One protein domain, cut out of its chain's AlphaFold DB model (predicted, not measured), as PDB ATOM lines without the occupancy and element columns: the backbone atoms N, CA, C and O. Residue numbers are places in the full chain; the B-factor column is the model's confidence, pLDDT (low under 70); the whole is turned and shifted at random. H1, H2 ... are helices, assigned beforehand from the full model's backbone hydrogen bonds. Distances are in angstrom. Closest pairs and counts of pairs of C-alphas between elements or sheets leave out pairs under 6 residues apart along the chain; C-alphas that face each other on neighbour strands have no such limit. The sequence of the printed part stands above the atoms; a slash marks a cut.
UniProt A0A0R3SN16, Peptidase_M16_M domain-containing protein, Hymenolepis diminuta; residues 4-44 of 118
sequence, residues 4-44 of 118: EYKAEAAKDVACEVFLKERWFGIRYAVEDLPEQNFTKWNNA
ATOM      1  N   GLU A   4      29.256  -8.030  25.393       53.53
ATOM      2  CA  GLU A   4      30.291  -9.063  25.411       53.53
ATOM      3  C   GLU A   4      29.759 -10.436  25.850       53.53
ATOM      4  O   GLU A   4      30.081 -11.445  25.228       53.53
ATOM      5  N   TYR A   5      28.818 -10.478  26.800       52.69
ATOM      6  CA  TYR A   5      28.210 -11.730  27.270       52.69
ATOM      7  C   TYR A   5      27.295 -12.395  26.230       52.69
ATOM      8  O   TYR A   5      27.012 -13.588  26.321       52.69
ATOM      9  N   LYS A   6      26.817 -11.652  25.220       53.38
ATOM     10  CA  LYS A   6      25.968 -12.221  24.158       53.38
ATOM     11  C   LYS A   6      26.767 -13.011  23.121       53.38
ATOM     12  O   LYS A   6      26.184 -13.863  22.456       53.38
ATOM     13  N   ALA A   7      28.053 -12.705  22.952       54.62
ATOM     14  CA  ALA A   7      28.890 -13.303  21.913       54.62
ATOM     15  C   ALA A   7      29.446 -14.675  22.325       54.62
ATOM     16  O   ALA A   7      29.548 -15.563  21.480       54.62
ATOM     17  N   GLU A   8      29.761 -14.868  23.606       52.28
ATOM     18  CA  GLU A   8      30.268 -16.146  24.130       52.28
ATOM     19  C   GLU A   8      29.159 -17.181  24.325       52.28
ATOM     20  O   GLU A   8      29.323 -18.326  23.914       52.28
ATOM     21  N   ALA A   9      27.976 -16.771  24.795       51.69
ATOM     22  CA  ALA A   9      26.821 -17.667  24.918       51.69
ATOM     23  C   ALA A   9      26.330 -18.245  23.571       51.69
ATOM     24  O   ALA A   9      25.577 -19.214  23.550       51.69
ATOM     25  N   ALA A  10      26.727 -17.644  22.445       50.66
ATOM     26  CA  ALA A  10      26.328 -18.067  21.105       50.66
ATOM     27  C   ALA A  10      27.299 -19.063  20.445       50.66
ATOM     28  O   ALA A  10      26.979 -19.571  19.373       50.66
ATOM     29  N   LYS A  11      28.480 -19.315  21.030       52.72
ATOM     30  CA  LYS A  11      29.508 -20.166  20.404       52.72
ATOM     31  C   LYS A  11      29.379 -21.661  20.715       52.72
ATOM     32  O   LYS A  11      29.881 -22.450  19.925       52.72
ATOM     33  N   ASP A  12      28.679 -22.039  21.783       53.09
ATOM     34  CA  ASP A  12      28.775 -23.396  22.354       53.09
ATOM     35  C   ASP A  12      27.527 -24.276  22.231       53.09
ATOM     36  O   ASP A  12      27.407 -25.287  22.918       53.09
ATOM     37  N   VAL A  13      26.572 -23.946  21.366       56.91
ATOM     38  CA  VAL A  13      25.267 -24.605  21.447       56.91
ATOM     39  C   VAL A  13      24.950 -25.353  20.158       56.91
ATOM     40  O   VAL A  13      24.528 -24.770  19.164       56.91
ATOM     41  N   ALA A  14      25.113 -26.676  20.219       57.28
ATOM     42  CA  ALA A  14      24.608 -27.645  19.243       57.28
ATOM     43  C   ALA A  14      23.062 -27.736  19.215       57.28
ATOM     44  O   ALA A  14      22.501 -28.604  18.552       57.28
ATOM     45  N   CYS A  15      22.368 -26.854  19.940       56.38
ATOM     46  CA  CYS A  15      20.920 -26.816  20.029       56.38
ATOM     47  C   CYS A  15      20.334 -25.950  18.910       56.38
ATOM     48  O   CYS A  15      20.534 -24.734  18.860       56.38
ATOM     49  N   GLU A  16      19.577 -26.577  18.012       62.38
ATOM     50  CA  GLU A  16      18.961 -25.906  16.863       62.38
ATOM     51  C   GLU A  16      17.794 -24.975  17.262       62.38
ATOM     52  O   GLU A  16      17.404 -24.104  16.482       62.38
ATOM     53  N   VAL A  17      17.244 -25.110  18.482       72.69
ATOM     54  CA  VAL A  17      16.053 -24.370  18.941       72.69
ATOM     55  C   VAL A  17      16.300 -23.666  20.278       72.69
ATOM     56  O   VAL A  17      16.426 -24.292  21.325       72.69
ATOM     57  N   PHE A  18      16.275 -22.331  20.252       80.62
ATOM     58  CA  PHE A  18      16.344 -21.491  21.449       80.62
ATOM     59  C   PHE A  18      14.962 -20.956  21.837       80.62
ATOM     60  O   PHE A  18      14.259 -20.352  21.023       80.62
ATOM     61  N   LEU A  19      14.616 -21.095  23.113       84.12
ATOM     62  CA  LEU A  19      13.447 -20.488  23.741       84.12
ATOM     63  C   LEU A  19      13.792 -19.090  24.271       84.12
ATOM     64  O   LEU A  19      14.958 -18.744  24.473       84.12
ATOM     65  N   LYS A  20      12.764 -18.263  24.485       87.12
ATOM     66  CA  LYS A  20      12.911 -16.921  25.062       87.12
ATOM     67  C   LYS A  20      12.095 -16.798  26.334       87.12
ATOM     68  O   LYS A  20      10.899 -17.074  26.344       87.12
ATOM     69  N   GLU A  21      12.758 -16.362  27.394       88.62
ATOM     70  CA  GLU A  21      12.121 -16.007  28.657       88.62
ATOM     71  C   GLU A  21      11.272 -14.727  28.485       88.62
ATOM     72  O   GLU A  21      11.598 -13.848  27.682       88.62
ATOM     73  N   ARG A  22      10.142 -14.649  29.197       85.06
ATOM     74  CA  ARG A  22       9.055 -13.681  28.976       85.06
ATOM     75  C   ARG A  22       9.409 -12.238  29.341       85.06
ATOM     76  O   ARG A  22       8.929 -11.325  28.676       85.06
ATOM     77  N   TRP A  23      10.165 -12.019  30.409       86.56
ATOM     78  CA  TRP A  23      10.347 -10.696  31.007       86.56
ATOM     79  C   TRP A  23      11.562  -9.963  30.451       86.56
ATOM     80  O   TRP A  23      11.495  -8.766  30.179       86.56
ATOM     81  N   PHE A  24      12.659 -10.682  30.240       86.00
ATOM     82  CA  PHE A  24      13.936 -10.109  29.821       86.00
ATOM     83  C   PHE A  24      14.373 -10.574  28.430       86.00
ATOM     84  O   PHE A  24      15.398 -10.114  27.922       86.00
ATOM     85  N   GLY A  25      13.619 -11.478  27.793       82.38
ATOM     86  CA  GLY A  25      13.937 -11.982  26.457       82.38
ATOM     87  C   GLY A  25      15.236 -12.788  26.410       82.38
ATOM     88  O   GLY A  25      15.872 -12.858  25.352       82.38
ATOM     89  N   ILE A  26      15.651 -13.360  27.546       85.31
ATOM     90  CA  ILE A  26      16.865 -14.174  27.657       85.31
ATOM     91  C   ILE A  26      16.674 -15.436  26.818       85.31
ATOM     92  O   ILE A  26      15.655 -16.119  26.938       85.31
ATOM     93  N   ARG A  27      17.647 -15.721  25.947       84.06
ATOM     94  CA  ARG A  27      17.663 -16.938  25.132       84.06
ATOM     95  C   ARG A  27      18.210 -18.089  25.963       84.06
ATOM     96  O   ARG A  27      19.268 -17.937  26.566       84.06
ATOM     97  N   TYR A  28      17.506 -19.211  25.967       83.69
ATOM     98  CA  TYR A  28      17.933 -20.440  26.630       83.69
ATOM     99  C   TYR A  28      17.567 -21.654  25.774       83.69
ATOM    100  O   TYR A  28      16.709 -21.561  24.896       83.69
ATOM    101  N   ALA A  29      18.223 -22.778  26.027       85.06
ATOM    102  CA  ALA A  29      17.901 -24.070  25.438       85.06
ATOM    103  C   ALA A  29      17.529 -25.042  26.562       85.06
ATOM    104  O   ALA A  29      17.986 -24.886  27.697       85.06
ATOM    105  N   VAL A  30      16.670 -26.008  26.253       83.56
ATOM    106  CA  VAL A  30      16.320 -27.099  27.163       83.56
ATOM    107  C   VAL A  30      16.643 -28.379  26.428       83.56
ATOM    108  O   VAL A  30      16.131 -28.606  25.335       83.56
ATOM    109  N   GLU A  31      17.503 -29.183  27.030       85.44
ATOM    110  CA  GLU A  31      17.924 -30.463  26.490       85.44
ATOM    111  C   GLU A  31      17.703 -31.528  27.553       85.44
ATOM    112  O   GLU A  31      17.998 -31.314  28.734       85.44
ATOM    113  N   ASP A  32      17.191 -32.677  27.123       87.12
ATOM    114  CA  ASP A  32      17.136 -33.846  27.981       87.12
ATOM    115  C   ASP A  32      18.551 -34.393  28.176       87.12
ATOM    116  O   ASP A  32      19.334 -34.537  27.233       87.12
ATOM    117  N   LEU A  33      18.885 -34.710  29.424       86.50
ATOM    118  CA  LEU A  33      20.189 -35.267  29.759       86.50
ATOM    119  C   LEU A  33      20.289 -36.722  29.257       86.50
ATOM    120  O   LEU A  33      19.443 -37.543  29.618       86.50
ATOM    121  N   PRO A  34      21.330 -37.088  28.484       89.94
ATOM    122  CA  PRO A  34      21.522 -38.462  28.023       89.94
ATOM    123  C   PRO A  34      21.712 -39.459  29.175       89.94
ATOM    124  O   PRO A  34      22.454 -39.187  30.123       89.94
ATOM    125  N   GLU A  35      21.163 -40.671  29.049       90.56
ATOM    126  CA  GLU A  35      21.334 -41.757  30.038       90.56
ATOM    127  C   GLU A  35      22.809 -42.116  30.308       90.56
ATOM    128  O   GLU A  35      23.181 -42.514  31.416       90.56
ATOM    129  N   GLN A  36      23.683 -41.919  29.316       89.81
ATOM    130  CA  GLN A  36      25.129 -42.127  29.446       89.81
ATOM    131  C   GLN A  36      25.755 -41.195  30.495       89.81
ATOM    132  O   GLN A  36      26.642 -41.615  31.240       89.81
ATOM    133  N   ASN A  37      25.263 -39.956  30.604       89.38
ATOM    134  CA  ASN A  37      25.743 -38.992  31.594       89.38
ATOM    135  C   ASN A  37      25.323 -39.410  33.004       89.38
ATOM    136  O   ASN A  37      26.160 -39.432  33.904       89.38
ATOM    137  N   PHE A  38      24.071 -39.845  33.178       92.25
ATOM    138  CA  PHE A  38      23.599 -40.404  34.448       92.25
ATOM    139  C   PHE A  38      24.417 -41.625  34.873       92.25
ATOM    140  O   PHE A  38      24.837 -41.723  36.023       92.25
ATOM    141  N   THR A  39      24.704 -42.525  33.931       92.25
ATOM    142  CA  THR A  39      25.541 -43.706  34.183       92.25
ATOM    143  C   THR A  39      26.948 -43.303  34.625       92.25
ATOM    144  O   THR A  39      27.479 -43.869  35.577       92.25
ATOM    145  N   LYS A  40      27.552 -42.296  33.985       92.44
ATOM    146  CA  LYS A  40      28.881 -41.796  34.350       92.44
ATOM    147  C   LYS A  40      28.903 -41.162  35.744       92.44
ATOM    148  O   LYS A  40      29.836 -41.410  36.497       92.44
ATOM    149  N   TRP A  41      27.895 -40.364  36.096       92.19
ATOM    150  CA  TRP A  41      27.828 -39.697  37.401       92.19
ATOM    151  C   TRP A  41      27.529 -40.662  38.548       92.19
ATOM    152  O   TRP A  41      28.120 -40.533  39.614       92.19
ATOM    153  N   ASN A  42      26.670 -41.660  38.320       92.56
ATOM    154  CA  ASN A  42      26.350 -42.672  39.330       92.56
ATOM    155  C   ASN A  42      27.520 -43.623  39.621       92.56
ATOM    156  O   ASN A  42      27.593 -44.173  40.714       92.56
ATOM    157  N   ASN A  43      28.426 -43.811  38.657       92.94
ATOM    158  CA  ASN A  43      29.622 -44.644  38.809       92.94
ATOM    159  C   ASN A  43      30.889 -43.825  39.104       92.94
ATOM    160  O   ASN A  43      31.997 -44.333  38.944       92.94
ATOM    161  N   ALA A  44      30.752 -42.551  39.482       90.50
ATOM    162  CA  ALA A  44      31.900 -41.722  39.815       90.50
ATOM    163  C   ALA A  44      32.562 -42.217  41.112       90.50
ATOM    164  O   ALA A  44      31.904 -42.371  42.142       90.50
TER     165      ALA A  44
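Overview. This is residues 4 to 44 of the 118 residues of the protein "Peptidase_M16_M domain-containing protein" of Hymenolepis diminuta (UniProt A0A0R3SN16). With little regular structure, this is an elongated, open run of backbone: helix H2 sits in an arm, residues 32 to 44, that sticks out from a looped body with a small strand-like pairing of residues 19 to 20 with residues 27 to 28, and the tiny helix H1 lies at the start of the printed part, apart from H2. The 41 printed residues hold H1 then H2 and no named strand; the class is all helix, with 13 residues in named elements. The whole is extended, with a radius of gyration of the C-alphas of 14.1 A and spans of 38 by 22 by 18 A.

Along the chain. H2, residues 35 to 42, is 10.6 A long and begins at C-alpha 35 (21.334, -41.757, 30.038). H1, residues 4 to 8, begins at C-alpha 4 (30.291, -9.063, 25.411).

Arrangement. H2 belongs to residues 32 to 44, which stand free. H1 and H2 are apart. Residues 19 to 20 pair antiparallel with residues 27 to 28. In H2 every O i to N i+4 pair is within hydrogen-bond range; in H1 0 of 1 is, and 1 of 2 O i to N i+3 pairs.

Size, cuts and confidence. The farthest C-alphas, of Trp 23 and Asn 43, are 39.8 A apart. The printed part has no cut. The 26-residue link is long. Residues 4 to 16 have pLDDT under 70.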